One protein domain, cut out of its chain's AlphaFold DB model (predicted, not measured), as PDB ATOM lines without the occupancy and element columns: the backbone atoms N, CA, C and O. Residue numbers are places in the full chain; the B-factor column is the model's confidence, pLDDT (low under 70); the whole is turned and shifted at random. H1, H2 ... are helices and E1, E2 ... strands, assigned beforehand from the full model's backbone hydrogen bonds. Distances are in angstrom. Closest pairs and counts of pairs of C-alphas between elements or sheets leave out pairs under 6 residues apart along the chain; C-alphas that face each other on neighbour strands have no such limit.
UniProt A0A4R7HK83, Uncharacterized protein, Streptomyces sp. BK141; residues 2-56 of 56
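What this domain is: This is residues 2 to 56 of the 56 residues of an uncharacterized protein of Streptomyces sp. BK141 (UniProt A0A4R7HK83). A twisted two-stranded hairpin, E1 and E2, makes the middle of the domain, with the helix H3 packed across one of its faces, nearer to E1 than to E2. The short helix H2 lies on that same side, near the end of the hairpin where E2 ends, while the short helix H1 and the end of a tail, residues 52 to 56, reach away on the other side. The printed part has 55 residues, with three named helices and two named strands in the order H1, E1, E2, H2, H3; the sheet has the order E1, E2 and is antiparallel. The class is mixed, helices and strands, and the whole is compact, with a radius of gyration of the C-alphas of 11.6 A and spans of 32 by 25 by 15 A.

Where its parts are: H1 is residues 3 to 6, 5.7 A from first to last C-alpha, and begins at C-alpha 3 at (-19.091, -34.362, -44.633). E1 is residues 8 to 14, 19.9 A long, from C-alpha 8 at (-14.584, -26.829, -41.389). E2 is residues 20 to 26, 20.0 A long. H2 is residues 29 to 33, 6.3 A long. H3 is residues 36 to 43, 10.2 A long, and ends at C-alpha 43 at (-4.803, -19.720, -36.213).

How they stand to each other: E1 and E2 form a hairpin of antiparallel neighbour strands, with 160 degrees between their directions. N 9 and O 25 are within hydrogen-bond range at 2.8 A, and so are N 21 and O 13 at 2.9 A. The C-alphas of His 8 and Gln 26 face each other at 4.4 A. The closest C-alphas of E1 and H3 are those of Val 11 and Asp 36, 6.7 A apart. The closest of E2 and H3 are those of Val 25 and Tyr 43, 7.9 A apart. H2 and H3 are close but not clearly touching, the closest C-alphas being those of Thr 31 and Leu 39 at 7.3 A. E1 and H2 are only just apart, at 8.1 A. H1 is apart from E2, H2 and H3. In H2 and H3 every O i to N i+4 pair is within hydrogen-bond range; H1 is too short for such a pair.

The domain as a whole: The two C-alphas farthest apart, those of Glu 29 and Arg 56, are 34.4 A from each other. The printed part has no cut, and its four links between named elements are tight. Residues 44 to 56 hold no named element, and Arg 56 is the chain's last residue. The mean pLDDT of the printed part is 76.3; residues 2 to 6 and 46 to 56 are under 70.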
ATOM      1  N   SER A   2     -16.905 -36.059 -48.651       48.59
ATOM      2  CA  SER A   2     -16.943 -36.311 -47.201       48.59
ATOM      3  C   SER A   2     -17.425 -35.094 -46.401       48.59
ATOM      4  O   SER A   2     -16.992 -33.973 -46.640       48.59
ATOM      5  N   ARG A   3     -18.311 -35.333 -45.431       52.56
ATOM      6  CA  ARG A   3     -19.091 -34.362 -44.633       52.56
ATOM      7  C   ARG A   3     -18.252 -33.345 -43.832       52.56
ATOM      8  O   ARG A   3     -18.802 -32.366 -43.340       52.56
ATOM      9  N   ALA A   4     -16.941 -33.561 -43.706       51.62
ATOM     10  CA  ALA A   4     -16.032 -32.736 -42.908       51.62
ATOM     11  C   ALA A   4     -15.762 -31.337 -43.501       51.62
ATOM     12  O   ALA A   4     -15.630 -30.375 -42.748       51.62
ATOM     13  N   THR A   5     -15.762 -31.181 -44.831       56.50
ATOM     14  CA  THR A   5     -15.546 -29.870 -45.486       56.50
ATOM     15  C   THR A   5     -16.770 -28.948 -45.440       56.50
ATOM     16  O   THR A   5     -16.688 -27.772 -45.799       56.50
ATOM     17  N   ALA A   6     -17.920 -29.468 -44.994       65.94
ATOM     18  CA  ALA A   6     -19.140 -28.681 -44.844       65.94
ATOM     19  C   ALA A   6     -19.097 -27.779 -43.602       65.94
ATOM     20  O   ALA A   6     -19.680 -26.701 -43.613       65.94
ATOM     21  N   THR A   7     -18.405 -28.204 -42.540       82.56
ATOM     22  CA  THR A   7     -18.363 -27.482 -41.255       82.56
ATOM     23  C   THR A   7     -17.010 -26.852 -40.960       82.56
ATOM     24  O   THR A   7     -16.952 -25.901 -40.185       82.56
ATOM     25  N   HIS A   8     -15.936 -27.342 -41.585       86.50
ATOM     26  CA  HIS A   8     -14.584 -26.829 -41.389       86.50
ATOM     27  C   HIS A   8     -13.906 -26.539 -42.731       86.50
ATOM     28  O   HIS A   8     -14.041 -27.294 -43.695       86.50
ATOM     29  N   ARG A   9     -13.159 -25.437 -42.780       86.50
ATOM     30  CA  ARG A   9     -12.200 -25.113 -43.833       86.50
ATOM     31  C   ARG A   9     -10.834 -25.617 -43.383       86.50
ATOM     32  O   ARG A   9     -10.374 -25.261 -42.305       86.50
ATOM     33  N   VAL A  10     -10.209 -26.469 -44.186       86.69
ATOM     34  CA  VAL A  10      -8.859 -26.972 -43.909       86.69
ATOM     35  C   VAL A  10      -7.855 -26.006 -44.524       86.69
ATOM     36  O   VAL A  10      -8.000 -25.647 -45.690       86.69
ATOM     37  N   VAL A  11      -6.869 -25.586 -43.734       87.69
ATOM     38  CA  VAL A  11      -5.760 -24.736 -44.175       87.69
ATOM     39  C   VAL A  11      -4.465 -25.532 -44.054       87.69
ATOM     40  O   VAL A  11      -4.236 -26.202 -43.047       87.69
ATOM     41  N   GLU A  12      -3.639 -25.463 -45.093       88.75
ATOM     42  CA  GLU A  12      -2.400 -26.227 -45.249       88.75
ATOM     43  C   GLU A  12      -1.289 -25.294 -45.744       88.75
ATOM     44  O   GLU A  12      -1.486 -24.548 -46.706       88.75
ATOM     45  N   TYR A  13      -0.132 -25.299 -45.077       86.06
ATOM     46  CA  TYR A  13       1.034 -24.513 -45.490       86.06
ATOM     47  C   TYR A  13       2.355 -25.096 -44.973       86.06
ATOM     48  O   TYR A  13       2.400 -25.893 -44.031       86.06
ATOM     49  N   TRP A  14       3.452 -24.667 -45.598       86.56
ATOM     50  CA  TRP A  14       4.817 -24.992 -45.194       86.56
ATOM     51  C   TRP A  14       5.466 -23.787 -44.519       86.56
ATOM     52  O   TRP A  14       5.367 -22.667 -45.018       86.56
ATOM     53  N   THR A  15       6.139 -24.012 -43.394       82.44
ATOM     54  CA  THR A  15       6.967 -22.989 -42.747       82.44
ATOM     55  C   THR A  15       8.359 -22.944 -43.374       82.44
ATOM     56  O   THR A  15       8.844 -23.946 -43.903       82.44
ATOM     57  N   ASP A  16       9.062 -21.823 -43.209       82.69
ATOM     58  CA  ASP A  16      10.458 -21.667 -43.656       82.69
ATOM     59  C   ASP A  16      11.420 -22.669 -42.995       82.69
ATOM     60  O   ASP A  16      12.493 -22.965 -43.514       82.69
ATOM     61  N   LYS A  17      11.022 -23.239 -41.849       82.00
ATOM     62  CA  LYS A  17      11.758 -24.295 -41.138       82.00
ATOM     63  C   LYS A  17      11.480 -25.699 -41.702       82.00
ATOM     64  O   LYS A  17      11.879 -26.687 -41.091       82.00
ATOM     65  N   GLY A  18      10.751 -25.809 -42.816       82.50
ATOM     66  CA  GLY A  18      10.369 -27.083 -43.433       82.50
ATOM     67  C   GLY A  18       9.300 -27.853 -42.655       82.50
ATOM     68  O   GLY A  18       9.171 -29.065 -42.821       82.50
ATOM     69  N   THR A  19       8.544 -27.183 -41.779       82.81
ATOM     70  CA  THR A  19       7.437 -27.817 -41.049       82.81
ATOM     71  C   THR A  19       6.171 -27.745 -41.881       82.81
ATOM     72  O   THR A  19       5.788 -26.667 -42.327       82.81
ATOM     73  N   HIS A  20       5.509 -28.885 -42.056       85.38
ATOM     74  CA  HIS A  20       4.199 -28.941 -42.683       85.38
ATOM     75  C   HIS A  20       3.106 -28.769 -41.632       85.38
ATOM     76  O   HIS A  20       3.064 -29.530 -40.661       85.38
ATOM     77  N   VAL A  21       2.237 -27.779 -41.813       83.38
ATOM     78  CA  VAL A  21       1.175 -27.453 -40.862       83.38
ATOM     79  C   VAL A  21      -0.170 -27.567 -41.564       83.38
ATOM     80  O   VAL A  21      -0.397 -26.947 -42.601       83.38
ATOM     81  N   ILE A  22      -1.062 -28.359 -40.972       87.19
ATOM     82  CA  ILE A  22      -2.437 -28.554 -41.431       87.19
ATOM     83  C   ILE A  22      -3.342 -28.362 -40.226       87.19
ATOM     84  O   ILE A  22      -3.165 -29.055 -39.224       87.19
ATOM     85  N   PHE A  23      -4.317 -27.461 -40.321       83.88
ATOM     86  CA  PHE A  23      -5.285 -27.249 -39.249       83.88
ATOM     87  C   PHE A  23      -6.697 -26.990 -39.798       83.88
ATOM     88  O   PHE A  23      -6.863 -26.329 -40.830       83.88
ATOM     89  N   PRO A  24      -7.741 -27.524 -39.138       87.31
ATOM     90  CA  PRO A  24      -9.118 -27.189 -39.459       87.31
ATOM     91  C   PRO A  24      -9.524 -25.874 -38.782       87.31
ATOM     92  O   PRO A  24      -9.276 -25.665 -37.598       87.31
ATOM     93  N   VAL A  25     -10.229 -25.017 -39.516       86.69
ATOM     94  CA  VAL A  25     -10.909 -23.828 -38.991       86.69
ATOM     95  C   VAL A  25     -12.407 -24.033 -39.145       86.69
ATOM     96  O   VAL A  25     -12.877 -24.380 -40.228       86.69
ATOM     97  N   GLN A  26     -13.177 -23.829 -38.079       89.25
ATOM     98  CA  GLN A  26     -14.635 -23.889 -38.165       89.25
ATOM     99  C   GLN A  26     -15.149 -22.811 -39.125       89.25
ATOM    100  O   GLN A  26     -14.751 -21.653 -39.028       89.25
ATOM    101  N   ARG A  27     -16.033 -23.190 -40.053       88.81
ATOM    102  CA  ARG A  27     -16.585 -22.251 -41.032       88.81
ATOM    103  C   ARG A  27     -17.566 -21.293 -40.370       88.81
ATOM    104  O   ARG A  27     -18.508 -21.707 -39.696       88.81
ATOM    105  N   SER A  28     -17.362 -20.015 -40.635       90.75
ATOM    106  CA  SER A  28     -18.267 -18.905 -40.376       90.75
ATOM    107  C   SER A  28     -18.188 -17.916 -41.543       90.75
ATOM    108  O   SER A  28     -17.258 -17.975 -42.351       90.75
ATOM    109  N   GLU A  29     -19.129 -16.971 -41.629       91.19
ATOM    110  CA  GLU A  29     -19.040 -15.894 -42.628       91.19
ATOM    111  C   GLU A  29     -17.724 -15.111 -42.532       91.19
ATOM    112  O   GLU A  29     -17.202 -14.641 -43.540       91.19
ATOM    113  N   GLU A  30     -17.177 -14.971 -41.323       91.75
ATOM    114  CA  GLU A  30     -15.899 -14.305 -41.091       91.75
ATOM    115  C   GLU A  30     -14.746 -15.109 -41.707       91.75
ATOM    116  O   GLU A  30     -13.992 -14.578 -42.520       91.75
ATOM    117  N   THR A  31     -14.629 -16.400 -41.383       90.38
ATOM    118  CA  THR A  31     -13.528 -17.245 -41.879       90.38
ATOM    119  C   THR A  31     -13.624 -17.519 -43.375       90.38
ATOM    120  O   THR A  31     -12.606 -17.734 -44.028       90.38
ATOM    121  N   ASP A  32     -14.837 -17.520 -43.930       89.88
ATOM    122  CA  ASP A  32     -15.063 -17.700 -45.366       89.88
ATOM    123  C   ASP A  32     -14.701 -16.440 -46.170       89.88
ATOM    124  O   ASP A  32     -14.338 -16.547 -47.339       89.88
ATOM    125  N   ARG A  33     -14.729 -15.253 -45.546       93.88
ATOM    126  CA  ARG A  33     -14.233 -14.000 -46.147       93.88
ATOM    127  C   ARG A  33     -12.720 -13.814 -45.991       93.88
ATOM    128  O   ARG A  33     -12.151 -12.965 -46.672       93.88
ATOM    129  N   MET A  34     -12.070 -14.575 -45.110       93.12
ATOM    130  CA  MET A  34     -10.625 -14.497 -44.890       93.12
ATOM    131  C   MET A  34      -9.829 -15.219 -45.980       93.12
ATOM    132  O   MET A  34     -10.214 -16.282 -46.477       93.12
ATOM    133  N   THR A  35      -8.661 -14.676 -46.311       92.38
ATOM    134  CA  THR A  35      -7.660 -15.375 -47.124       92.38
ATOM    135  C   THR A  35      -6.945 -16.446 -46.302       92.38
ATOM    136  O   THR A  35      -6.921 -16.385 -45.072       92.38
ATOM    137  N   ASP A  36      -6.303 -17.410 -46.966       88.81
ATOM    138  CA  ASP A  36      -5.494 -18.415 -46.262       88.81
ATOM    139  C   ASP A  36      -4.383 -17.759 -45.431       88.81
ATOM    140  O   ASP A  36      -4.162 -18.159 -44.297       88.81
ATOM    141  N   GLN A  37      -3.759 -16.678 -45.917       87.94
ATOM    142  CA  GLN A  37      -2.755 -15.922 -45.153       87.94
ATOM    143  C   GLN A  37      -3.320 -15.324 -43.856       87.94
ATOM    144  O   GLN A  37      -2.653 -15.347 -42.823       87.94
ATOM    145  N   GLN A  38      -4.550 -14.804 -43.889       91.19
ATOM    146  CA  GLN A  38      -5.215 -14.280 -42.694       91.19
ATOM    147  C   GLN A  38      -5.563 -15.400 -41.711       91.19
ATOM    148  O   GLN A  38      -5.393 -15.227 -40.504       91.19
ATOM    149  N   LEU A  39      -5.997 -16.560 -42.213       90.31
ATOM    150  CA  LEU A  39      -6.254 -17.736 -41.384       90.31
ATOM    151  C   LEU A  39      -4.965 -18.285 -40.761       90.31
ATOM    152  O   LEU A  39      -4.958 -18.603 -39.577       90.31
ATOM    153  N   ILE A  40      -3.868 -18.336 -41.516       88.12
ATOM    154  CA  ILE A  40      -2.547 -18.750 -41.026       88.12
ATOM    155  C   ILE A  40      -2.050 -17.783 -39.949       88.12
ATOM    156  O   ILE A  40      -1.635 -18.223 -38.888       88.12
ATOM    157  N   SER A  41      -2.153 -16.472 -40.172       86.81
ATOM    158  CA  SER A  41      -1.731 -15.469 -39.185       86.81
ATOM    159  C   SER A  41      -2.528 -15.553 -37.874       86.81
ATOM    160  O   SER A  41      -1.979 -15.349 -36.795       86.81
ATOM    161  N   ARG A  42      -3.823 -15.887 -37.952       87.62
ATOM    162  CA  ARG A  42      -4.725 -15.919 -36.791       87.62
ATOM    163  C   ARG A  42      -4.749 -17.252 -36.042       87.62
ATOM    164  O   ARG A  42      -4.947 -17.248 -34.833       87.62
ATOM    165  N   TYR A  43      -4.608 -18.367 -36.752       83.69
ATOM    166  CA  TYR A  43      -4.803 -19.720 -36.213       83.69
ATOM    167  C   TYR A  43      -3.608 -20.649 -36.456       83.69
ATOM    168  O   TYR A  43      -3.450 -21.646 -35.760       83.69
ATOM    169  N   GLY A  44      -2.765 -20.341 -37.440       74.12
ATOM    170  CA  GLY A  44      -1.593 -21.127 -37.815       74.12
ATOM    171  C   GLY A  44      -0.376 -20.806 -36.953       74.12
ATOM    172  O   GLY A  44       0.698 -20.552 -37.493       74.12
ATOM    173  N   ASN A  45      -0.519 -20.793 -35.624       70.00
ATOM    174  CA  ASN A  45       0.657 -20.781 -34.760       70.00
ATOM    175  C   ASN A  45       1.288 -22.188 -34.785       70.00
ATOM    176  O   ASN A  45       0.663 -23.144 -34.316       70.00
ATOM    177  N   PRO A  46       2.516 -22.350 -35.315       63.75
ATOM    178  CA  PRO A  46       3.185 -23.647 -35.355       63.75
ATOM    179  C   PRO A  46       3.507 -24.212 -33.960       63.75
ATOM    180  O   PRO A  46       3.784 -25.405 -33.853       63.75
ATOM    181  N   GLU A  47       3.467 -23.390 -32.904       64.25
ATOM    182  CA  GLU A  47       3.706 -23.796 -31.513       64.25
ATOM    183  C   GLU A  47       2.420 -24.210 -30.763       64.25
ATOM    184  O   GLU A  47       2.505 -25.017 -29.841       64.25
ATOM    185  N   ASP A  48       1.229 -23.763 -31.194       56.16
ATOM    186  CA  ASP A  48      -0.056 -24.009 -30.495       56.16
ATOM    187  C   ASP A  48      -0.708 -25.365 -30.813       56.16
ATOM    188  O   ASP A  48      -1.837 -25.640 -30.410       56.16
ATOM    189  N   GLY A  49       0.014 -26.268 -31.480       48.69
ATOM    190  CA  GLY A  49      -0.270 -27.695 -31.348       48.69
ATOM    191  C   GLY A  49      -1.655 -28.142 -31.830       48.69
ATOM    192  O   GLY A  49      -2.432 -28.720 -31.080       48.69
ATOM    193  N   ALA A  50      -1.908 -28.026 -33.129       47.22
ATOM    194  CA  ALA A  50      -2.699 -29.029 -33.844       47.22
ATOM    195  C   ALA A  50      -1.993 -29.392 -35.152       47.22
ATOM    196  O   ALA A  50      -2.603 -29.480 -36.211       47.22
ATOM    197  N   VAL A  51      -0.672 -29.580 -35.084       49.62
ATOM    198  CA  VAL A  51       0.098 -30.155 -36.185       49.62
ATOM    199  C   VAL A  51      -0.338 -31.611 -36.303       49.62
ATOM    200  O   VAL A  51       0.197 -32.493 -35.630       49.62
ATOM    201  N   ALA A  52      -1.329 -31.881 -37.151       49.81
ATOM    202  CA  ALA A  52      -1.548 -33.224 -37.656       49.81
ATOM    203  C   ALA A  52      -0.329 -33.566 -38.521       49.81
ATOM    204  O   ALA A  52      -0.316 -33.351 -39.731       49.81
ATOM    205  N   ARG A  53       0.748 -34.037 -37.881       42.75
ATOM    206  CA  ARG A  53       1.900 -34.594 -38.579       42.75
ATOM    207  C   ARG A  53       1.383 -35.841 -39.281       42.75
ATOM    208  O   ARG A  53       1.276 -36.896 -38.664       42.75
ATOM    209  N   ILE A  54       1.028 -35.707 -40.556       42.66
ATOM    210  CA  ILE A  54       0.797 -36.850 -41.435       42.66
ATOM    211  C   ILE A  54       2.177 -37.486 -41.630       42.66
ATOM    212  O   ILE A  54       2.930 -37.137 -42.537       42.66
ATOM    213  N   ALA A  55       2.571 -38.323 -40.669       37.88
ATOM    214  CA  ALA A  55       3.718 -39.194 -40.808       37.88
ATOM    215  C   ALA A  55       3.378 -40.218 -41.895       37.88
ATOM    216  O   ALA A  55       2.288 -40.791 -41.897       37.88
ATOM    217  N   ARG A  56       4.298 -40.330 -42.847       39.50
ATOM    218  CA  ARG A  56       4.220 -41.188 -44.025       39.50
ATOM    219  C   ARG A  56       4.247 -42.666 -43.654       39.50
ATOM    220  O   ARG A  56       4.961 -42.995 -42.680       39.50
TER     221      ARG A  56